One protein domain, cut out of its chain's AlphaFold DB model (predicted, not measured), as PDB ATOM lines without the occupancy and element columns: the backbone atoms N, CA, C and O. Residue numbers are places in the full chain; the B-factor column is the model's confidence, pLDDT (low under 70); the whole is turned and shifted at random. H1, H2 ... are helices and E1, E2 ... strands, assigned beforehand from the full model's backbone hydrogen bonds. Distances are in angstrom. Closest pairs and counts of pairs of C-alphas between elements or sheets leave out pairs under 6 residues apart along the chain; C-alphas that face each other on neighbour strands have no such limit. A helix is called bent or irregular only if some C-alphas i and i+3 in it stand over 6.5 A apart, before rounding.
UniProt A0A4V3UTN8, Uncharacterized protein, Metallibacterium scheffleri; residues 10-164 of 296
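This is residues 10 to 164 of the 296 residues of an uncharacterized protein of Metallibacterium scheffleri (UniProt A0A4V3UTN8). A twisted sheet of three long strands, E3, E4 and E5, has the long helix H5 slantwise over one face; H4 makes a corner with the first residues of H5. Small parts reach out to both ends of the longest axis: H3 and a long loop at one end, the strand hairpin E1 and E2 with H1 and H6 at the other. The printed part has 155 residues, with six named helices and five named strands in the order E1 E2 H1 E3 H2 H3 E4 E5 H4 H5 H6. Both sheets, E3 E4 E5 and E1 E2, are antiparallel and the class is mixed, helices and strands. The whole is loose, with a radius of gyration of the C-alphas of 21.1 A, and only just elongated, spanning 63 by 41 by 39 A.

In the larger sheet, E3 is residues 44 to 51, 23.2 A long, E4 is 85 to 92, 21.7 A, and E5 is 98 to 106, 22.8 A. H5, residues 123 to 144, is 32.7 A long and begins at C-alpha 123 (-6.403, -32.758, -21.526). H4 is residues 111 to 120, H2 is 52 to 55, and H3 is 57 to 68, 16.3 A. E1 is residues 10 to 14, beginning at C-alpha 10 (-22.252, -22.304, -56.405), and E2 is 17 to 22. H1, residues 26 to 36, is irregular, but only just: C-alphas 28 and 31 are 6.9 A apart. H6, residues 153 to 162, ends at C-alpha 162 (-21.150, -38.371, -51.283).

E4 is the inner strand, with N 46 and O 90 2.8 A apart towards E3, and N 89 and O 102 2.8 A apart in the hairpin E4 and E5. With H5 on one face, this makes two layers, a helix over a sheet. H5 lies over E4 and E5 at a height over the sheet of 7.8 A, 35 degrees to E4 on the local plane; its closest C-alphas to E5 are those of Leu 141 and Gly 102, 4.1 A. H5 touches H4 with residues 123 to 126 alone, at a steep tilt of 48 degrees, opposite ways; the closest C-alphas are those of Ser 117 and Gly 123, 5.3 A. H2 only grazes the sheet, and H3 is not on it. H1 and H6 are close but not clearly touching, with C-alphas 26 and 153 5.8 A apart. In the hairpin E1 and E2, N 12 and O 19 are 2.9 A apart; E1 is apart from H1. Every O i to N i+4 pair is within hydrogen-bond range in H3, H4 and H6, against 5 of 7 in H1 and 17 of 18 in H5; H2 is too short for one.

The two C-alphas farthest apart, those of Ala 69 and Gly 164, are 65.8 A from each other. The printed part has no cut. The link from H3 to E4, residues 69 to 84, is long. Mean pLDDT of the printed part is 82.2; residues 108 to 127 and 148 to 164 are under 70.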
ATOM      1  N   LEU A  10     -21.950 -23.087 -57.593       70.75
ATOM      2  CA  LEU A  10     -22.252 -22.304 -56.405       70.75
ATOM      3  C   LEU A  10     -23.196 -21.170 -56.790       70.75
ATOM      4  O   LEU A  10     -22.991 -20.519 -57.812       70.75
ATOM      5  N   LEU A  11     -24.190 -20.911 -55.950       74.19
ATOM      6  CA  LEU A  11     -25.015 -19.711 -56.022       74.19
ATOM      7  C   LEU A  11     -24.385 -18.659 -55.111       74.19
ATOM      8  O   LEU A  11     -24.454 -18.773 -53.890       74.19
ATOM      9  N   ASN A  12     -23.750 -17.654 -55.704       71.56
ATOM     10  CA  ASN A  12     -23.194 -16.524 -54.971       71.56
ATOM     11  C   ASN A  12     -24.166 -15.351 -55.043       71.56
ATOM     12  O   ASN A  12     -24.521 -14.922 -56.135       71.56
ATOM     13  N   PHE A  13     -24.560 -14.799 -53.900       70.06
ATOM     14  CA  PHE A  13     -25.344 -13.570 -53.873       70.06
ATOM     15  C   PHE A  13     -24.411 -12.361 -54.020       70.06
ATOM     16  O   PHE A  13     -23.524 -12.160 -53.187       70.06
ATOM     17  N   ARG A  14     -24.563 -11.583 -55.096       71.69
ATOM     18  CA  ARG A  14     -23.807 -10.348 -55.359       71.69
ATOM     19  C   ARG A  14     -24.743  -9.300 -55.945       71.69
ATOM     20  O   ARG A  14     -25.543  -9.620 -56.812       71.69
ATOM     21  N   ASP A  15     -24.646  -8.070 -55.448       77.38
ATOM     22  CA  ASP A  15     -25.384  -6.909 -55.963       77.38
ATOM     23  C   ASP A  15     -26.912  -7.107 -56.070       77.38
ATOM     24  O   ASP A  15     -27.567  -6.556 -56.947       77.38
ATOM     25  N   GLY A  16     -27.495  -7.891 -55.155       81.38
ATOM     26  CA  GLY A  16     -28.935  -8.170 -55.134       81.38
ATOM     27  C   GLY A  16     -29.373  -9.382 -55.964       81.38
ATOM     28  O   GLY A  16     -30.544  -9.752 -55.904       81.38
ATOM     29  N   GLU A  17     -28.457 -10.037 -56.683       79.00
ATOM     30  CA  GLU A  17     -28.752 -11.178 -57.550       79.00
ATOM     31  C   GLU A  17     -27.961 -12.434 -57.163       79.00
ATOM     32  O   GLU A  17     -26.843 -12.377 -56.645       79.00
ATOM     33  N   TYR A  18     -28.542 -13.604 -57.437       77.88
ATOM     34  CA  TYR A  18     -27.834 -14.877 -57.332       77.88
ATOM     35  C   TYR A  18     -27.110 -15.174 -58.642       77.88
ATOM     36  O   TYR A  18     -27.730 -15.449 -59.666       77.88
ATOM     37  N   VAL A  19     -25.783 -15.168 -58.594       80.06
ATOM     38  CA  VAL A  19     -24.918 -15.515 -59.718       80.06
ATOM     39  C   VAL A  19     -24.449 -16.956 -59.555       80.06
ATOM     40  O   VAL A  19     -23.741 -17.289 -58.601       80.06
ATOM     41  N   GLU A  20     -24.814 -17.817 -60.507       80.25
ATOM     42  CA  GLU A  20     -24.250 -19.162 -60.599       80.25
ATOM     43  C   GLU A  20     -22.790 -19.090 -61.060       80.25
ATOM     44  O   GLU A  20     -22.486 -18.573 -62.136       80.25
ATOM     45  N   GLN A  21     -21.873 -19.645 -60.272       74.38
ATOM     46  CA  GLN A  21     -20.466 -19.771 -60.642       74.38
ATOM     47  C   GLN A  21     -20.009 -21.222 -60.506       74.38
ATOM     48  O   GLN A  21     -20.355 -21.883 -59.527       74.38
ATOM     49  N   PRO A  22     -19.228 -21.749 -61.461       77.00
ATOM     50  CA  PRO A  22     -18.684 -23.090 -61.335       77.00
ATOM     51  C   PRO A  22     -17.759 -23.162 -60.115       77.00
ATOM     52  O   PRO A  22     -16.882 -22.314 -59.931       77.00
ATOM     53  N   TYR A  23     -17.953 -24.191 -59.292       75.44
ATOM     54  CA  TYR A  23     -17.072 -24.519 -58.181       75.44
ATOM     55  C   TYR A  23     -15.670 -24.807 -58.715       75.44
ATOM     56  O   TYR A  23     -15.500 -25.613 -59.634       75.44
ATOM     57  N   LYS A  24     -14.662 -24.169 -58.123       76.50
ATOM     58  CA  LYS A  24     -13.255 -24.461 -58.392       76.50
ATOM     59  C   LYS A  24     -12.659 -25.128 -57.161       76.50
ATOM     60  O   LYS A  24     -12.770 -24.579 -56.068       76.50
ATOM     61  N   LEU A  25     -11.991 -26.263 -57.365       78.44
ATOM     62  CA  LEU A  25     -11.256 -26.951 -56.301       78.44
ATOM     63  C   LEU A  25     -10.194 -26.032 -55.693       78.44
ATOM     64  O   LEU A  25      -9.734 -25.075 -56.332       78.44
ATOM     65  N   PHE A  26      -9.798 -26.321 -54.460       77.19
ATOM     66  CA  PHE A  26      -8.738 -25.582 -53.782       77.19
ATOM     67  C   PHE A  26      -7.425 -25.569 -54.593       77.19
ATOM     68  O   PHE A  26      -6.865 -24.495 -54.830       77.19
ATOM     69  N   SER A  27      -6.980 -26.714 -55.119       80.00
ATOM     70  CA  SER A  27      -5.763 -26.824 -55.945       80.00
ATOM     71  C   SER A  27      -5.787 -25.952 -57.195       80.00
ATOM     72  O   SER A  27      -4.759 -25.406 -57.587       80.00
ATOM     73  N   VAL A  28      -6.958 -25.775 -57.807       83.44
ATOM     74  CA  VAL A  28      -7.127 -24.937 -59.002       83.44
ATOM     75  C   VAL A  28      -6.980 -23.454 -58.655       83.44
ATOM     76  O   VAL A  28      -6.507 -22.666 -59.473       83.44
ATOM     77  N   ARG A  29      -7.372 -23.060 -57.439       83.94
ATOM     78  CA  ARG A  29      -7.322 -21.670 -56.961       83.94
ATOM     79  C   ARG A  29      -5.959 -21.286 -56.383       83.94
ATOM     80  O   ARG A  29      -5.585 -20.114 -56.424       83.94
ATOM     81  N   LEU A  30      -5.201 -22.257 -55.875       85.75
ATOM     82  CA  LEU A  30      -3.935 -22.020 -55.183       85.75
ATOM     83  C   LEU A  30      -2.870 -21.287 -56.036       85.75
ATOM     84  O   LEU A  30      -2.274 -20.342 -55.520       85.75
ATOM     85  N   PRO A  31      -2.630 -21.617 -57.323       89.69
ATOM     86  CA  PRO A  31      -1.654 -20.888 -58.138       89.69
ATOM     87  C   PRO A  31      -2.004 -19.407 -58.330       89.69
ATOM     88  O   PRO A  31      -1.124 -18.549 -58.279       89.69
ATOM     89  N   GLU A  32      -3.289 -19.092 -58.527       88.06
ATOM     90  CA  GLU A  32      -3.760 -17.709 -58.663       88.06
ATOM     91  C   GLU A  32      -3.540 -16.929 -57.362       88.06
ATOM     92  O   GLU A  32      -3.062 -15.794 -57.385       88.06
ATOM     93  N   PHE A  33      -3.795 -17.569 -56.221       90.00
ATOM     94  CA  PHE A  33      -3.497 -16.990 -54.920       90.00
ATOM     95  C   PHE A  33      -2.010 -16.735 -54.703       90.00
ATOM     96  O   PHE A  33      -1.650 -15.627 -54.321       90.00
ATOM     97  N   LEU A  34      -1.142 -17.711 -54.975       91.38
ATOM     98  CA  LEU A  34       0.304 -17.543 -54.799       91.38
ATOM     99  C   LEU A  34       0.871 -16.474 -55.739       91.38
ATOM    100  O   LEU A  34       1.799 -15.758 -55.375       91.38
ATOM    101  N   LYS A  35       0.277 -16.299 -56.925       93.88
ATOM    102  CA  LYS A  35       0.603 -15.183 -57.819       93.88
ATOM    103  C   LYS A  35       0.179 -13.831 -57.235       93.88
ATOM    104  O   LYS A  35       0.886 -12.842 -57.429       93.88
ATOM    105  N   ARG A  36      -0.971 -13.776 -56.556       93.00
ATOM    106  CA  ARG A  36      -1.515 -12.558 -55.933       93.00
ATOM    107  C   ARG A  36      -0.800 -12.189 -54.629       93.00
ATOM    108  O   ARG A  36      -0.587 -11.006 -54.387       93.00
ATOM    109  N   PHE A  37      -0.404 -13.180 -53.834       94.25
ATOM    110  CA  PHE A  37       0.237 -13.016 -52.526       94.25
ATOM    111  C   PHE A  37       1.543 -13.829 -52.434       94.25
ATOM    112  O   PHE A  37       1.622 -14.811 -51.694       94.25
ATOM    113  N   PRO A  38       2.566 -13.453 -53.220       94.69
ATOM    114  CA  PRO A  38       3.818 -14.196 -53.343       94.69
ATOM    115  C   PRO A  38       4.661 -14.146 -52.053       94.69
ATOM    116  O   PRO A  38       5.101 -13.055 -51.664       94.69
ATOM    117  N   PRO A  39       4.942 -15.293 -51.396       93.31
ATOM    118  CA  PRO A  39       5.729 -15.322 -50.159       93.31
ATOM    119  C   PRO A  39       7.155 -14.785 -50.327       93.31
ATOM    120  O   PRO A  39       7.687 -14.130 -49.433       93.31
ATOM    121  N   ASP A  40       7.759 -14.993 -51.499       95.50
ATOM    122  CA  ASP A  40       9.087 -14.488 -51.873       95.50
ATOM    123  C   ASP A  40       9.160 -12.956 -51.910       95.50
ATOM    124  O   ASP A  40      10.242 -12.387 -51.786       95.50
ATOM    125  N   LYS A  41       8.014 -12.269 -52.008       95.06
ATOM    126  CA  LYS A  41       7.936 -10.803 -51.925       95.06
ATOM    127  C   LYS A  41       7.585 -10.295 -50.528       95.06
ATOM    128  O   LYS A  41       7.242  -9.127 -50.395       95.06
ATOM    129  N   GLY A  42       7.646 -11.137 -49.497       95.44
ATOM    130  CA  GLY A  42       7.420 -10.742 -48.102       95.44
ATOM    131  C   GLY A  42       5.964 -10.807 -47.631       95.44
ATOM    132  O   GLY A  42       5.682 -10.427 -46.491       95.44
ATOM    133  N   TRP A  43       5.050 -11.312 -48.467       97.38
ATOM    134  CA  TRP A  43       3.685 -11.622 -48.040       97.38
ATOM    135  C   TRP A  43       3.697 -12.766 -47.033       97.38
ATOM    136  O   TRP A  43       4.361 -13.783 -47.238       97.38
ATOM    137  N   ARG A  44       2.947 -12.619 -45.941       96.50
ATOM    138  CA  ARG A  44       2.913 -13.635 -44.882       96.50
ATOM    139  C   ARG A  44       1.584 -13.663 -44.157       96.50
ATOM    140  O   ARG A  44       0.920 -12.641 -44.011       96.50
ATOM    141  N   VAL A  45       1.244 -14.835 -43.636       96.12
ATOM    142  CA  VAL A  45       0.133 -14.992 -42.701       96.12
ATOM    143  C   VAL A  45       0.680 -14.953 -41.281       96.12
ATOM    144  O   VAL A  45       1.608 -15.687 -40.953       96.12
ATOM    145  N   VAL A  46       0.095 -14.111 -40.436       97.31
ATOM    146  CA  VAL A  46       0.380 -14.052 -39.000       97.31
ATOM    147  C   VAL A  46      -0.854 -14.508 -38.245       97.31
ATOM    148  O   VAL A  46      -1.943 -13.973 -38.448       97.31
ATOM    149  N   ARG A  47      -0.678 -15.487 -37.361       95.06
ATOM    150  CA  ARG A  47      -1.723 -15.958 -36.452       95.06
ATOM    151  C   ARG A  47      -1.428 -15.450 -35.049       95.06
ATOM    152  O   ARG A  47      -0.276 -15.434 -34.623       95.06
ATOM    153  N   SER A  48      -2.459 -15.000 -34.356       94.56
ATOM    154  CA  SER A  48      -2.369 -14.522 -32.982       94.56
ATOM    155  C   SER A  48      -3.573 -14.988 -32.190       94.56
ATOM    156  O   SER A  48      -4.665 -15.144 -32.737       94.56
ATOM    157  N   VAL A  49      -3.363 -15.178 -30.896       92.00
ATOM    158  CA  VAL A  49      -4.404 -15.545 -29.947       92.00
ATOM    159  C   VAL A  49      -4.370 -14.538 -28.814       92.00
ATOM    160  O   VAL A  49      -3.297 -14.234 -28.297       92.00
ATOM    161  N   GLN A  50      -5.536 -14.011 -28.467       91.25
ATOM    162  CA  GLN A  50      -5.699 -13.022 -27.415       91.25
ATOM    163  C   GLN A  50      -6.811 -13.458 -26.465       91.25
ATOM    164  O   GLN A  50      -7.830 -13.990 -26.914       91.25
ATOM    165  N   SER A  51      -6.640 -13.241 -25.161       88.44
ATOM    166  CA  SER A  51      -7.742 -13.454 -24.223       88.44
ATOM    167  C   SER A  51      -8.839 -12.414 -24.451       88.44
ATOM    168  O   SER A  51      -8.558 -11.235 -24.675       88.44
ATOM    169  N   ALA A  52     -10.102 -12.828 -24.372       88.69
ATOM    170  CA  ALA A  52     -11.231 -11.922 -24.565       88.69
ATOM    171  C   ALA A  52     -11.268 -10.795 -23.516       88.69
ATOM    172  O   ALA A  52     -11.711  -9.687 -23.826       88.69
ATOM    173  N   CYS A  53     -10.741 -11.029 -22.310       87.62
ATOM    174  CA  CYS A  53     -10.667 -10.010 -21.264       87.62
ATOM    175  C   CYS A  53      -9.706  -8.862 -21.621       87.62
ATOM    176  O   CYS A  53      -9.960  -7.710 -21.266       87.62
ATOM    177  N   GLU A  54      -8.649  -9.138 -22.388       87.88
ATOM    178  CA  GLU A  54      -7.676  -8.128 -22.823       87.88
ATOM    179  C   GLU A  54      -8.267  -7.143 -23.837       87.88
ATOM    180  O   GLU A  54      -7.777  -6.022 -23.970       87.88
ATOM    181  N   LEU A  55      -9.352  -7.526 -24.520       88.69
ATOM    182  CA  LEU A  55     -10.072  -6.646 -25.443       88.69
ATOM    183  C   LEU A  55     -10.872  -5.560 -24.716       88.69
ATOM    184  O   LEU A  55     -11.271  -4.575 -25.333       88.69
ATOM    185  N   SER A  56     -11.110  -5.720 -23.410       90.44
ATOM    186  CA  SER A  56     -11.889  -4.785 -22.594       90.44
ATOM    187  C   SER A  56     -11.080  -4.257 -21.402       90.44
ATOM    188  O   SER A  56     -11.488  -4.440 -20.255       90.44
ATOM    189  N   PRO A  57      -9.959  -3.538 -21.623       91.56
ATOM    190  CA  PRO A  57      -9.058  -3.128 -20.542       91.56
ATOM    191  C   PRO A  57      -9.727  -2.189 -19.530       91.56
ATOM    192  O   PRO A  57      -9.374  -2.184 -18.354       91.56
ATOM    193  N   VAL A  58     -10.708  -1.394 -19.970       94.50
ATOM    194  CA  VAL A  58     -11.511  -0.543 -19.079       94.50
ATOM    195  C   VAL A  58     -12.356  -1.397 -18.137       94.50
ATOM    196  O   VAL A  58     -12.403  -1.122 -16.943       94.50
ATOM    197  N   LEU A  59     -12.984  -2.454 -18.658       94.00
ATOM    198  CA  LEU A  59     -13.810  -3.353 -17.863       94.00
ATOM    199  C   LEU A  59     -12.967  -4.101 -16.830       94.00
ATOM    200  O   LEU A  59     -13.359  -4.170 -15.669       94.00
ATOM    201  N   THR A  60     -11.782  -4.576 -17.220       92.12
ATOM    202  CA  THR A  60     -10.822  -5.215 -16.308       92.12
ATOM    203  C   THR A  60     -10.440  -4.278 -15.159       92.12
ATOM    204  O   THR A  60     -10.561  -4.658 -13.998       92.12
ATOM    205  N   LYS A  61     -10.115  -3.012 -15.454       95.12
ATOM    206  CA  LYS A  61      -9.808  -2.002 -14.423       95.12
ATOM    207  C   LYS A  61     -10.981  -1.719 -13.483       95.12
ATOM    208  O   LYS A  61     -10.772  -1.494 -12.294       95.12
ATOM    209  N   LEU A  62     -12.212  -1.712 -13.996       95.81
ATOM    210  CA  LEU A  62     -13.405  -1.526 -13.164       95.81
ATOM    211  C   LEU A  62     -13.604  -2.695 -12.193       95.81
ATOM    212  O   LEU A  62     -13.926  -2.465 -11.028       95.81
ATOM    213  N   HIS A  63     -13.360  -3.930 -12.639       95.50
ATOM    214  CA  HIS A  63     -13.402  -5.101 -11.759       95.50
ATOM    215  C   HIS A  63     -12.301  -5.047 -10.702       95.50
ATOM    216  O   HIS A  63     -12.584  -5.245  -9.524       95.50
ATOM    217  N   GLU A  64     -11.069  -4.723 -11.097       95.56
ATOM    218  CA  GLU A  64      -9.948  -4.553 -10.166       95.56
ATOM    219  C   GLU A  64     -10.265  -3.504  -9.090       95.56
ATOM    220  O   GLU A  64     -10.045  -3.746  -7.902       95.56
ATOM    221  N   ALA A  65     -10.841  -2.362  -9.479       96.69
ATOM    222  CA  ALA A  65     -11.235  -1.306  -8.551       96.69
ATOM    223  C   ALA A  65     -12.357  -1.747  -7.593       96.69
ATOM    224  O   ALA A  65     -12.290  -1.452  -6.399       96.69
ATOM    225  N   ALA A  66     -13.364  -2.476  -8.090       96.75
ATOM    226  CA  ALA A  66     -14.447  -3.019  -7.271       96.75
ATOM    227  C   ALA A  66     -13.919  -3.996  -6.211       96.75
ATOM    228  O   ALA A  66     -14.200  -3.830  -5.021       96.75
ATOM    229  N   ILE A  67     -13.084  -4.948  -6.642       96.00
ATOM    230  CA  ILE A  67     -12.459  -5.956  -5.777       96.00
ATOM    231  C   ILE A  67     -11.568  -5.281  -4.730       96.00
ATOM    232  O   ILE A  67     -11.660  -5.597  -3.547       96.00
ATOM    233  N   THR A  68     -10.758  -4.299  -5.138       97.19
ATOM    234  CA  THR A  68      -9.890  -3.531  -4.226       97.19
ATOM    235  C   THR A  68     -10.702  -2.752  -3.186       97.19
ATOM    236  O   THR A  68     -10.278  -2.615  -2.042       97.19
ATOM    237  N   ALA A  69     -11.899  -2.285  -3.550       96.50
ATOM    238  CA  ALA A  69     -12.835  -1.634  -2.638       96.50
ATOM    239  C   ALA A  69     -13.640  -2.619  -1.760       96.50
ATOM    240  O   ALA A  69     -14.525  -2.183  -1.022       96.50
ATOM    241  N   GLY A  70     -13.378  -3.928  -1.849       96.88
ATOM    242  CA  GLY A  70     -14.095  -4.964  -1.101       96.88
ATOM    243  C   GLY A  70     -15.544  -5.167  -1.553       96.88
ATOM    244  O   GLY A  70     -16.356  -5.680  -0.786       96.88
ATOM    245  N   LYS A  71     -15.896  -4.735  -2.770       97.31
ATOM    246  CA  LYS A  71     -17.242  -4.867  -3.338       97.31
ATOM    247  C   LYS A  71     -17.237  -5.874  -4.480       97.31
ATOM    248  O   LYS A  71     -16.270  -5.960  -5.232       97.31
ATOM    249  N   SER A  72     -18.337  -6.604  -4.651       95.69
ATOM    250  CA  SER A  72     -18.486  -7.444  -5.838       95.69
ATOM    251  C   SER A  72     -18.780  -6.563  -7.064       95.69
ATOM    252  O   SER A  72     -19.578  -5.623  -6.948       95.69
ATOM    253  N   PRO A  73     -18.166  -6.819  -8.232       95.31
ATOM    254  CA  PRO A  73     -18.438  -6.062  -9.454       95.31
ATOM    255  C   PRO A  73     -19.928  -6.019  -9.818       95.31
ATOM    256  O   PRO A  73     -20.452  -4.971 -10.202       95.31
ATOM    257  N   GLU A  74     -20.644  -7.119  -9.588       95.00
ATOM    258  CA  GLU A  74     -22.072  -7.252  -9.868       95.00
ATOM    259  C   GLU A  74     -22.907  -6.304  -8.996       95.00
ATOM    260  O   GLU A  74     -23.858  -5.692  -9.481       95.00
ATOM    261  N   SER A  75     -22.522  -6.112  -7.725       96.12
ATOM    262  CA  SER A  75     -23.207  -5.183  -6.809       96.12
ATOM    263  C   SER A  75     -23.074  -3.715  -7.226       96.12
ATOM    264  O   SER A  75     -23.871  -2.874  -6.813       96.12
ATOM    265  N   LEU A  76     -22.076  -3.409  -8.058       95.00
ATOM    266  CA  LEU A  76     -21.832  -2.088  -8.630       95.00
ATOM    267  C   LEU A  76     -22.422  -1.940 -10.041       95.00
ATOM    268  O   LEU A  76     -22.222  -0.905 -10.675       95.00
ATOM    269  N   GLY A  77     -23.134  -2.956 -10.542       95.88
ATOM    270  CA  GLY A  77     -23.685  -2.970 -11.897       95.88
ATOM    271  C   GLY A  77     -22.623  -3.101 -12.991       95.88
ATOM    272  O   GLY A  77     -22.886  -2.747 -14.140       95.88
ATOM    273  N   ILE A  78     -21.420  -3.575 -12.653       95.19
ATOM    274  CA  ILE A  78     -20.348  -3.787 -13.626       95.19
ATOM    275  C   ILE A  78     -20.663  -5.076 -14.412       95.19
ATOM    276  O   ILE A  78     -20.903  -6.113 -13.792       95.19
ATOM    277  N   PRO A  79     -20.690  -5.039 -15.761       94.31
ATOM    278  CA  PRO A  79     -20.918  -6.229 -16.586       94.31
ATOM    279  C   PRO A  79     -19.835  -7.293 -16.370       94.31
ATOM    280  O   PRO A  79     -18.702  -6.910 -16.112       94.31
ATOM    281  N   PRO A  80     -20.107  -8.596 -16.551       90.44
ATOM    282  CA  PRO A  80     -19.083  -9.631 -16.405       90.44
ATOM    283  C   PRO A  80     -17.955  -9.475 -17.436       90.44
ATOM    284  O   PRO A  80     -18.200  -9.109 -18.590       90.44
ATOM    285  N   ILE A  81     -16.719  -9.793 -17.037       89.06
ATOM    286  CA  ILE A  81     -15.579  -9.844 -17.964       89.06
ATOM    287  C   ILE A  81     -15.828 -10.943 -19.011       89.06
ATOM    288  O   ILE A  81     -16.146 -12.075 -18.637       89.06
ATOM    289  N   PRO A  82     -15.657 -10.655 -20.315       88.06
ATOM    290  CA  PRO A  82     -15.747 -11.683 -21.341       88.06
ATOM    291  C   PRO A  82     -14.641 -12.730 -21.150       88.06
ATOM    292  O   PRO A  82     -13.459 -12.397 -21.046       88.06
ATOM    293  N   SER A  83     -15.032 -14.002 -21.120       83.94
ATOM    294  CA  SER A  83     -14.126 -15.149 -21.047       83.94
ATOM    295  C   SER A  83     -13.832 -15.728 -22.434       83.94
ATOM    296  O   SER A  83     -14.479 -15.377 -23.423       83.94
ATOM    297  N   GLY A  84     -12.843 -16.619 -22.512       85.50
ATOM    298  CA  GLY A  84     -12.438 -17.272 -23.753       85.50
ATOM    299  C   GLY A  84     -11.335 -16.545 -24.523       85.50
ATOM    300  O   GLY A  84     -10.639 -15.665 -24.006       85.50
ATOM    301  N   PHE A  85     -11.162 -16.959 -25.775       87.56
ATOM    302  CA  PHE A  85     -10.075 -16.537 -26.651       87.56
ATOM    303  C   PHE A  85     -10.593 -16.046 -27.990       87.56
ATOM    304  O   PHE A  85     -11.497 -16.632 -28.589       87.56
ATOM    305  N   VAL A  86      -9.959 -14.989 -28.482       92.19
ATOM    306  CA  VAL A  86     -10.084 -14.531 -29.858       92.19
ATOM    307  C   VAL A  86      -8.840 -14.977 -30.610       92.19
ATOM    308  O   VAL A  86      -7.725 -14.542 -30.321       92.19
ATOM    309  N   MET A  87      -9.037 -15.875 -31.570       94.25
ATOM    310  CA  MET A  87      -8.012 -16.280 -32.523       94.25
ATOM    311  C   MET A  87      -8.154 -15.437 -33.783       94.25
ATOM    312  O   MET A  87      -9.250 -15.312 -34.330       94.25
ATOM    313  N   THR A  88      -7.048 -14.896 -34.279       96.69
ATOM    314  CA  THR A  88      -7.029 -14.056 -35.478       96.69
ATOM    315  C   THR A  88      -5.925 -14.512 -36.419       96.69
ATOM    316  O   THR A  88      -4.773 -14.660 -36.016       96.69
ATOM    317  N   ALA A  89      -6.265 -14.688 -37.693       97.56
ATOM    318  CA  ALA A  89      -5.325 -14.874 -38.787       97.56
ATOM    319  C   ALA A  89      -5.329 -13.618 -39.667       97.56
ATOM    320  O   ALA A  89      -6.385 -13.168 -40.107       97.56
ATOM    321  N   ARG A  90      -4.149 -13.057 -39.932       98.00
ATOM    322  CA  ARG A  90      -3.955 -11.828 -40.715       98.00
ATOM    323  C   ARG A  90      -3.046 -12.102 -41.895       98.00
ATOM    324  O   ARG A  90      -2.009 -12.735 -41.722       98.00
ATOM    325  N   LEU A  91      -3.403 -11.597 -43.067       97.75
ATOM    326  CA  LEU A  91      -2.513 -11.532 -44.218       97.75
ATOM    327  C   LEU A  91      -1.825 -10.169 -44.229       97.75
ATOM    328  O   LEU A  91      -2.488  -9.138 -44.349       97.75
ATOM    329  N   LEU A  92      -0.501 -10.187 -44.113       98.06
ATOM    330  CA  LEU A  92       0.336  -8.998 -44.145       98.06
ATOM    331  C   LEU A  92       1.061  -8.891 -45.487       98.06
ATOM    332  O   LEU A  92       1.537  -9.899 -46.021       98.06
ATOM    333  N   ASP A  93       1.169  -7.668 -45.996       97.12
ATOM    334  CA  ASP A  93       1.983  -7.353 -47.165       97.12
ATOM    335  C   ASP A  93       3.490  -7.277 -46.827       97.12
ATOM    336  O   ASP A  93       3.934  -7.505 -45.692       97.12
ATOM    337  N   SER A  94       4.287  -6.937 -47.841       96.50
ATOM    338  CA  SER A  94       5.740  -6.785 -47.739       96.50
ATOM    339  C   SER A  94       6.189  -5.660 -46.801       96.50
ATOM    340  O   SER A  94       7.307  -5.700 -46.289       96.50
ATOM    341  N   GLN A  95       5.329  -4.674 -46.554       97.06
ATOM    342  CA  GLN A  95       5.563  -3.563 -45.632       97.06
ATOM    343  C   GLN A  95       5.048  -3.872 -44.218       97.06
ATOM    344  O   GLN A  95       5.348  -3.144 -43.276       97.06
ATOM    345  N   GLY A  96       4.318  -4.978 -44.048       95.50
ATOM    346  CA  GLY A  96       3.700  -5.375 -42.791       95.50
ATOM    347  C   GLY A  96       2.301  -4.801 -42.571       95.50
ATOM    348  O   GLY A  96       1.775  -4.966 -41.473       95.50
ATOM    349  N   ASN A  97       1.690  -4.177 -43.579       97.31
ATOM    350  CA  ASN A  97       0.308  -3.715 -43.491       97.31
ATOM    351  C   ASN A  97      -0.650  -4.902 -43.597       97.31
ATOM    352  O   ASN A  97      -0.432  -5.829 -44.379       97.31
ATOM    353  N   GLU A  98      -1.738  -4.857 -42.832       97.44
ATOM    354  CA  GLU A  98      -2.802  -5.853 -42.920       97.44
ATOM    355  C   GLU A  98      -3.679  -5.603 -44.150       97.44
ATOM    356  O   GLU A  98      -4.223  -4.516 -44.329       97.44
ATOM    357  N   VAL A  99      -3.821  -6.629 -44.991       96.62
ATOM    358  CA  VAL A  99      -4.622  -6.575 -46.227       96.62
ATOM    359  C   VAL A  99      -5.942  -7.331 -46.079       96.62
ATOM    360  O   VAL A  99      -6.932  -6.990 -46.722       96.62
ATOM    361  N   ALA A 100      -5.964  -8.362 -45.238       96.56
ATOM    362  CA  ALA A 100      -7.164  -9.111 -44.890       96.56
ATOM    363  C   ALA A 100      -6.976  -9.817 -43.544       96.56
ATOM    364  O   ALA A 100      -5.855 -10.183 -43.176       96.56
ATOM    365  N   SER A 101      -8.079 -10.084 -42.851       96.88
ATOM    366  CA  SER A 101      -8.086 -10.866 -41.619       96.88
ATOM    367  C   SER A 101      -9.318 -11.752 -41.492       96.88
ATOM    368  O   SER A 101     -10.356 -11.528 -42.113       96.88
ATOM    369  N   GLY A 102      -9.172 -12.796 -40.684       95.12
ATOM    370  CA  GLY A 102     -10.250 -13.657 -40.227       95.12
ATOM    371  C   GLY A 102     -10.090 -13.906 -38.735       95.12
ATOM    372  O   GLY A 102      -8.996 -14.225 -38.275       95.12
ATOM    373  N   SER A 103     -11.180 -13.765 -37.986       95.12
ATOM    374  CA  SER A 103     -11.190 -13.983 -36.537       95.12
ATOM    375  C   SER A 103     -12.230 -15.019 -36.154       95.12
ATOM    376  O   SER A 103     -13.313 -15.045 -36.740       95.12
ATOM    377  N   ALA A 104     -11.928 -15.834 -35.152       93.12
ATOM    378  CA  ALA A 104     -12.848 -16.764 -34.517       93.12
ATOM    379  C   ALA A 104     -12.784 -16.596 -32.997       93.12
ATOM    380  O   ALA A 104     -11.757 -16.213 -32.440       93.12
ATOM    381  N   PHE A 105     -13.907 -16.866 -32.340       89.62
ATOM    382  CA  PHE A 105     -14.019 -16.822 -30.891       89.62
ATOM    383  C   PHE A 105     -14.241 -18.238 -30.376       89.62
ATOM    384  O   PHE A 105     -15.100 -18.953 -30.895       89.62
ATOM    385  N   SER A 106     -13.477 -18.622 -29.359       85.25
ATOM    386  CA  SER A 106     -13.673 -19.864 -28.627       85.25
ATOM    387  C   SER A 106     -13.946 -19.542 -27.167       85.25
ATOM    388  O   SER A 106     -13.122 -18.931 -26.488       85.25
ATOM    389  N   MET A 107     -15.107 -19.984 -26.677       75.62
ATOM    390  CA  MET A 107     -15.466 -19.922 -25.255       75.62
ATOM    391  C   MET A 107     -14.670 -20.908 -24.401       75.62
ATOM    392  O   MET A 107     -14.841 -20.912 -23.185       75.62
ATOM    393  N   GLY A 108     -13.856 -21.768 -25.024       60.47
ATOM    394  CA  GLY A 108     -13.137 -22.855 -24.375       60.47
ATOM    395  C   GLY A 108     -12.004 -22.356 -23.497       60.47
ATOM    396  O   GLY A 108     -10.860 -22.647 -23.796       60.47
ATOM    397  N   LEU A 109     -12.310 -21.569 -22.465       55.53
ATOM    398  CA  LEU A 109     -11.458 -21.295 -21.318       55.53
ATOM    399  C   LEU A 109     -12.216 -20.450 -20.287       55.53
ATOM    400  O   LEU A 109     -12.275 -19.222 -20.352       55.53
ATOM    401  N   ASP A 110     -12.722 -21.142 -19.274       51.62
ATOM    402  CA  ASP A 110     -12.497 -20.685 -17.910       51.62
ATOM    403  C   ASP A 110     -11.179 -21.332 -17.445       51.62
ATOM    404  O   ASP A 110     -10.945 -22.518 -17.703       51.62
ATOM    405  N   LEU A 111     -10.309 -20.582 -16.762       52.81
ATOM    406  CA  LEU A 111      -9.112 -21.125 -16.100       52.81
ATOM    407  C   LEU A 111      -9.466 -22.310 -15.180       52.81
ATOM    408  O   LEU A 111      -8.645 -23.205 -14.976       52.81
ATOM    409  N   GLN A 112     -10.707 -22.357 -14.681       52.59
ATOM    410  CA  GLN A 112     -11.243 -23.479 -13.910       52.59
ATOM    411  C   GLN A 112     -11.227 -24.812 -14.680       52.59
ATOM    412  O   GLN A 112     -10.887 -25.849 -14.105       52.59
ATOM    413  N   TYR A 113     -11.505 -24.802 -15.988       53.50
ATOM    414  CA  TYR A 113     -11.555 -26.023 -16.798       53.50
ATOM    415  C   TYR A 113     -10.167 -26.616 -17.062       53.50
ATOM    416  O   TYR A 113     -10.025 -27.836 -17.083       53.50
ATOM    417  N   ALA A 114      -9.131 -25.780 -17.190       52.88
ATOM    418  CA  ALA A 114      -7.753 -26.246 -17.353       52.88
ATOM    419  C   ALA A 114      -7.247 -27.003 -16.112       52.88
ATOM    420  O   ALA A 114      -6.603 -28.047 -16.229       52.88
ATOM    421  N   VAL A 115      -7.604 -26.526 -14.914       54.69
ATOM    422  CA  VAL A 115      -7.265 -27.190 -13.644       54.69
ATOM    423  C   VAL A 115      -8.038 -28.501 -13.474       54.69
ATOM    424  O   VAL A 115      -7.495 -29.477 -12.955       54.69
ATOM    425  N   GLN A 116      -9.294 -28.547 -13.918       53.41
ATOM    426  CA  GLN A 116     -10.139 -29.734 -13.800       53.41
ATOM    427  C   GLN A 116      -9.746 -30.829 -14.803       53.41
ATOM    428  O   GLN A 116      -9.576 -31.979 -14.408       53.41
ATOM    429  N   SER A 117      -9.475 -30.447 -16.051       54.47
ATOM    430  CA  SER A 117      -8.957 -31.303 -17.126       54.47
ATOM    431  C   SER A 117      -7.618 -31.965 -16.770       54.47
ATOM    432  O   SER A 117      -7.439 -33.168 -16.972       54.47
ATOM    433  N   ALA A 118      -6.702 -31.217 -16.140       58.41
ATOM    434  CA  ALA A 118      -5.431 -31.755 -15.656       58.41
ATOM    435  C   ALA A 118      -5.598 -32.794 -14.528       58.41
ATOM    436  O   ALA A 118      -4.731 -33.647 -14.347       58.41
ATOM    437  N   ARG A 119      -6.706 -32.746 -13.771       57.75
ATOM    438  CA  ARG A 119      -7.019 -33.706 -12.696       57.75
ATOM    439  C   ARG A 119      -7.782 -34.936 -13.187       57.75
ATOM    440  O   ARG A 119      -7.633 -35.996 -12.589       57.75
ATOM    441  N   THR A 120      -8.596 -34.810 -14.236       62.75
ATOM    442  CA  THR A 120      -9.416 -35.908 -14.781       62.75
ATOM    443  C   THR A 120      -8.758 -36.648 -15.947       62.75
ATOM    444  O   THR A 120      -9.247 -37.702 -16.344       62.75
ATOM    445  N   GLY A 121      -7.642 -36.136 -16.482       57.94
ATOM    446  CA  GLY A 121      -6.995 -36.685 -17.679       57.94
ATOM    447  C   GLY A 121      -7.675 -36.263 -18.988       57.94
ATOM    448  O   GLY A 121      -7.315 -36.753 -20.053       57.94
ATOM    449  N   GLU A 122      -8.627 -35.327 -18.939       55.75
ATOM    450  CA  GLU A 122      -9.368 -34.795 -20.093       55.75
ATOM    451  C   GLU A 122      -8.611 -33.638 -20.779       55.75
ATOM    452  O   GLU A 122      -9.194 -32.627 -21.177       55.75
ATOM    453  N   GLY A 123      -7.282 -33.752 -20.887       54.50
ATOM    454  CA  GLY A 123      -6.403 -32.758 -21.526       54.50
ATOM    455  C   GLY A 123      -6.665 -32.568 -23.023       54.50
ATOM    456  O   GLY A 123      -6.444 -31.485 -23.564       54.50
ATOM    457  N   ASP A 124      -7.193 -33.599 -23.686       56.22
ATOM    458  CA  ASP A 124      -7.421 -33.612 -25.136       56.22
ATOM    459  C   ASP A 124      -8.536 -32.663 -25.597       56.22
ATOM    460  O   ASP A 124      -8.499 -32.170 -26.727       56.22
ATOM    461  N   VAL A 125      -9.514 -32.355 -24.735       58.12
ATOM    462  CA  VAL A 125     -10.628 -31.456 -25.090       58.12
ATOM    463  C   VAL A 125     -10.125 -30.019 -25.267       58.12
ATOM    464  O   VAL A 125     -10.489 -29.350 -26.231       58.12
ATOM    465  N   LEU A 126      -9.199 -29.582 -24.403       60.03
ATOM    466  CA  LEU A 126      -8.598 -28.243 -24.455       60.03
ATOM    467  C   LEU A 126      -7.793 -28.022 -25.737       60.03
ATOM    468  O   LEU A 126      -7.850 -26.949 -26.339       60.03
ATOM    469  N   ARG A 127      -7.050 -29.046 -26.170       62.88
ATOM    470  CA  ARG A 127      -6.243 -28.975 -27.392       62.88
ATOM    471  C   ARG A 127      -7.132 -28.851 -28.627       62.88
ATOM    472  O   ARG A 127      -6.850 -28.052 -29.515       62.88
ATOM    473  N   LYS A 128      -8.238 -29.597 -28.642       72.06
ATOM    474  CA  LYS A 128      -9.162 -29.650 -29.774       72.06
ATOM    475  C   LYS A 128      -9.910 -28.335 -30.000       72.06
ATOM    476  O   LYS A 128     -10.031 -27.911 -31.145       72.06
ATOM    477  N   ASP A 129     -10.367 -27.667 -28.941       74.38
ATOM    478  CA  ASP A 129     -11.085 -26.387 -29.068       74.38
ATOM    479  C   ASP A 129     -10.164 -25.246 -29.518       74.38
ATOM    480  O   ASP A 129     -10.580 -24.349 -30.259       74.38
ATOM    481  N   PHE A 130      -8.894 -25.296 -29.111       81.56
ATOM    482  CA  PHE A 130      -7.879 -24.360 -29.578       81.56
ATOM    483  C   PHE A 130      -7.555 -24.576 -31.062       81.56
ATOM    484  O   PHE A 130      -7.625 -23.630 -31.849       81.56
ATOM    485  N   GLU A 131      -7.264 -25.821 -31.458       83.38
ATOM    486  CA  GLU A 131      -7.008 -26.206 -32.855       83.38
ATOM    487  C   GLU A 131      -8.192 -25.834 -33.765       83.38
ATOM    488  O   GLU A 131      -8.002 -25.286 -34.856       83.38
ATOM    489  N   ALA A 132      -9.424 -26.070 -33.301       84.81
ATOM    490  CA  ALA A 132     -10.641 -25.712 -34.024       84.81
ATOM    491  C   ALA A 132     -10.791 -24.192 -34.184       84.81
ATOM    492  O   ALA A 132     -11.099 -23.717 -35.280       84.81
ATOM    493  N   GLY A 133     -10.540 -23.418 -33.125       88.00
ATOM    494  CA  GLY A 133     -10.613 -21.958 -33.166       88.00
ATOM    495  C   GLY A 133      -9.572 -21.329 -34.098       88.00
ATOM    496  O   GLY A 133      -9.905 -20.459 -34.905       88.00
ATOM    497  N   GLU A 134      -8.326 -21.808 -34.056       90.19
ATOM    498  CA  GLU A 134      -7.269 -21.360 -34.968       90.19
ATOM    499  C   GLU A 134      -7.604 -21.699 -36.429       90.19
ATOM    500  O   GLU A 134      -7.494 -20.846 -37.317       90.19
ATOM    501  N   THR A 135      -8.070 -22.928 -36.673       90.81
ATOM    502  CA  THR A 135      -8.480 -23.388 -38.005       90.81
ATOM    503  C   THR A 135      -9.631 -22.545 -38.541       90.81
ATOM    504  O   THR A 135      -9.565 -22.079 -39.677       90.81
ATOM    505  N   ALA A 136     -10.640 -22.258 -37.714       89.56
ATOM    506  CA  ALA A 136     -11.771 -21.418 -38.092       89.56
ATOM    507  C   ALA A 136     -11.340 -19.981 -38.428       89.56
ATOM    508  O   ALA A 136     -11.793 -19.416 -39.426       89.56
ATOM    509  N   ALA A 137     -10.442 -19.380 -37.638       93.06
ATOM    510  CA  ALA A 137      -9.901 -18.053 -37.931       93.06
ATOM    511  C   ALA A 137      -9.148 -18.038 -39.272       93.06
ATOM    512  O   ALA A 137      -9.327 -17.130 -40.089       93.06
ATOM    513  N   PHE A 138      -8.356 -19.078 -39.540       93.44
ATOM    514  CA  PHE A 138      -7.621 -19.209 -40.793       93.44
ATOM    515  C   PHE A 138      -8.535 -19.456 -41.999       93.44
ATOM    516  O   PHE A 138      -8.361 -18.810 -43.028       93.44
ATOM    517  N   GLN A 139      -9.546 -20.314 -41.877       90.62
ATOM    518  CA  GLN A 139     -10.545 -20.539 -42.926       90.62
ATOM    519  C   GLN A 139     -11.312 -19.255 -43.260       90.62
ATOM    520  O   GLN A 139     -11.528 -18.956 -44.433       90.62
ATOM    521  N   ARG A 140     -11.649 -18.438 -42.251       91.44
ATOM    522  CA  ARG A 140     -12.254 -17.112 -42.459       91.44
ATOM    523  C   ARG A 140     -11.322 -16.167 -43.219       91.44
ATOM    524  O   ARG A 140     -11.789 -15.464 -44.112       91.44
ATOM    525  N   LEU A 141     -10.016 -16.186 -42.935       93.69
ATOM    526  CA  LEU A 141      -9.031 -15.437 -43.722       93.69
ATOM    527  C   LEU A 141      -8.983 -15.941 -45.174       93.69
ATOM    528  O   LEU A 141      -9.020 -15.131 -46.097       93.69
ATOM    529  N   LEU A 142      -8.926 -17.260 -45.388       90.69
ATOM    530  CA  LEU A 142      -8.928 -17.853 -46.729       90.69
ATOM    531  C   LEU A 142     -10.188 -17.461 -47.509       90.69
ATOM    532  O   LEU A 142     -10.096 -17.094 -48.681       90.69
ATOM    533  N   ALA A 143     -11.348 -17.455 -46.855       85.94
ATOM    534  CA  ALA A 143     -12.589 -16.956 -47.432       85.94
ATOM    535  C   ALA A 143     -12.487 -15.478 -47.827       85.94
ATOM    536  O   ALA A 143     -12.806 -15.138 -48.969       85.94
ATOM    537  N   ALA A 144     -11.959 -14.625 -46.946       88.75
ATOM    538  CA  ALA A 144     -11.786 -13.197 -47.209       88.75
ATOM    539  C   ALA A 144     -10.872 -12.907 -48.417       88.75
ATOM    540  O   ALA A 144     -11.099 -11.945 -49.147       88.75
ATOM    541  N   VAL A 145      -9.869 -13.754 -48.675       90.25
ATOM    542  CA  VAL A 145      -8.927 -13.591 -49.805       90.25
ATOM    543  C   VAL A 145      -9.341 -14.342 -51.078       90.25
ATOM    544  O   VAL A 145      -8.610 -14.313 -52.069       90.25
ATOM    545  N   GLY A 146     -10.513 -14.988 -51.084       83.06
ATOM    546  CA  GLY A 146     -11.060 -15.687 -52.255       83.06
ATOM    547  C   GLY A 146     -10.635 -17.156 -52.408       83.06
ATOM    548  O   GLY A 146     -10.935 -17.778 -53.426       83.06
ATOM    549  N   LEU A 147      -9.991 -17.734 -51.393       82.69
ATOM    550  CA  LEU A 147      -9.723 -19.176 -51.253       82.69
ATOM    551  C   LEU A 147     -10.746 -19.909 -50.391       82.69
ATOM    552  O   LEU A 147     -10.522 -21.060 -50.030       82.69
ATOM    553  N   GLY A 148     -11.873 -19.271 -50.079       68.50
ATOM    554  CA  GLY A 148     -12.923 -19.861 -49.252       68.50
ATOM    555  C   GLY A 148     -13.389 -21.212 -49.779       68.50
ATOM    556  O   GLY A 148     -13.802 -21.330 -50.929       68.50
ATOM    557  N   GLY A 149     -13.291 -22.227 -48.939       63.41
ATOM    558  CA  GLY A 149     -13.736 -23.593 -49.160       63.41
ATOM    559  C   GLY A 149     -13.423 -24.328 -47.871       63.41
ATOM    560  O   GLY A 149     -12.287 -24.273 -47.406       63.41
ATOM    561  N   ASP A 150     -14.425 -24.940 -47.251       52.78
ATOM    562  CA  ASP A 150     -14.293 -25.511 -45.903       52.78
ATOM    563  C   ASP A 150     -13.379 -26.752 -45.864       52.78
ATOM    564  O   ASP A 150     -13.191 -27.372 -44.820       52.78
ATOM    565  N   VAL A 151     -12.821 -27.135 -47.015       56.97
ATOM    566  CA  VAL A 151     -12.422 -28.497 -47.311       56.97
ATOM    567  C   VAL A 151     -11.222 -28.491 -48.277       56.97
ATOM    568  O   VAL A 151     -11.215 -27.755 -49.261       56.97
ATOM    569  N   LEU A 152     -10.180 -29.284 -47.998       59.59
ATOM    570  CA  LEU A 152      -9.065 -29.506 -48.935       59.59
ATOM    571  C   LEU A 152      -9.513 -30.423 -50.081       59.59
ATOM    572  O   LEU A 152     -10.426 -31.215 -49.894       59.59
ATOM    573  N   ASP A 153      -8.829 -30.404 -51.229       62.19
ATOM    574  CA  ASP A 153      -9.147 -31.232 -52.413       62.19
ATOM    575  C   ASP A 153      -9.546 -32.690 -52.108       62.19
ATOM    576  O   ASP A 153     -10.455 -33.236 -52.737       62.19
ATOM    577  N   ALA A 154      -8.856 -33.342 -51.165       54.91
ATOM    578  CA  ALA A 154      -9.136 -34.723 -50.778       54.91
ATOM    579  C   ALA A 154     -10.525 -34.850 -50.143       54.91
ATOM    580  O   ALA A 154     -11.355 -35.627 -50.618       54.91
ATOM    581  N   ASP A 155     -10.799 -34.034 -49.135       58.41
ATOM    582  CA  ASP A 155     -12.083 -34.002 -48.454       58.41
ATOM    583  C   ASP A 155     -13.186 -33.462 -49.397       58.41
ATOM    584  O   ASP A 155     -14.302 -33.977 -49.395       58.41
ATOM    585  N   GLU A 156     -12.865 -32.523 -50.303       62.84
ATOM    586  CA  GLU A 156     -13.786 -32.002 -51.323       62.84
ATOM    587  C   GLU A 156     -14.190 -33.147 -52.246       62.84
ATOM    588  O   GLU A 156     -15.366 -33.342 -52.536       62.84
ATOM    589  N   SER A 157     -13.230 -33.973 -52.668       62.19
ATOM    590  CA  SER A 157     -13.507 -35.139 -53.499       62.19
ATOM    591  C   SER A 157     -14.402 -36.163 -52.795       62.19
ATOM    592  O   SER A 157     -15.219 -36.793 -53.465       62.19
ATOM    593  N   HIS A 158     -14.288 -36.315 -51.469       61.53
ATOM    594  CA  HIS A 158     -15.168 -37.167 -50.667       61.53
ATOM    595  C   HIS A 158     -16.583 -36.588 -50.593       61.53
ATOM    596  O   HIS A 158     -17.529 -37.274 -50.964       61.53
ATOM    597  N   THR A 159     -16.739 -35.305 -50.255       62.97
ATOM    598  CA  THR A 159     -18.056 -34.646 -50.210       62.97
ATOM    599  C   THR A 159     -18.745 -34.637 -51.578       62.97
ATOM    600  O   THR A 159     -19.946 -34.865 -51.685       62.97
ATOM    601  N   ILE A 160     -17.990 -34.405 -52.656       64.06
ATOM    602  CA  ILE A 160     -18.520 -34.401 -54.023       64.06
ATOM    603  C   ILE A 160     -19.021 -35.798 -54.420       64.06
ATOM    604  O   ILE A 160     -20.112 -35.907 -54.989       64.06
ATOM    605  N   LYS A 161     -18.275 -36.854 -54.063       69.00
ATOM    606  CA  LYS A 161     -18.698 -38.251 -54.253       69.00
ATOM    607  C   LYS A 161     -19.938 -38.589 -53.425       69.00
ATOM    608  O   LYS A 161     -20.855 -39.200 -53.969       69.00
ATOM    609  N   ASP A 162     -20.000 -38.148 -52.171       68.00
ATOM    610  CA  ASP A 162     -21.150 -38.371 -51.283       68.00
ATOM    611  C   ASP A 162     -22.419 -37.661 -51.787       68.00
ATOM    612  O   ASP A 162     -23.528 -38.163 -51.623       68.00
ATOM    613  N   MET A 163     -22.271 -36.538 -52.501       59.53
ATOM    614  CA  MET A 163     -23.362 -35.855 -53.215       59.53
ATOM    615  C   MET A 163     -23.716 -36.489 -54.576       59.53
ATOM    616  O   MET A 163     -24.494 -35.909 -55.341       59.53
ATOM    617  N   GLY A 164     -23.137 -37.643 -54.922       64.88
ATOM    618  CA  GLY A 164     -23.393 -38.348 -56.181       64.88
ATOM    619  C   GLY A 164     -22.842 -37.641 -57.423       64.88
ATOM    620  O   GLY A 164     -23.310 -37.898 -58.534       64.88
TER     621      GLY A 164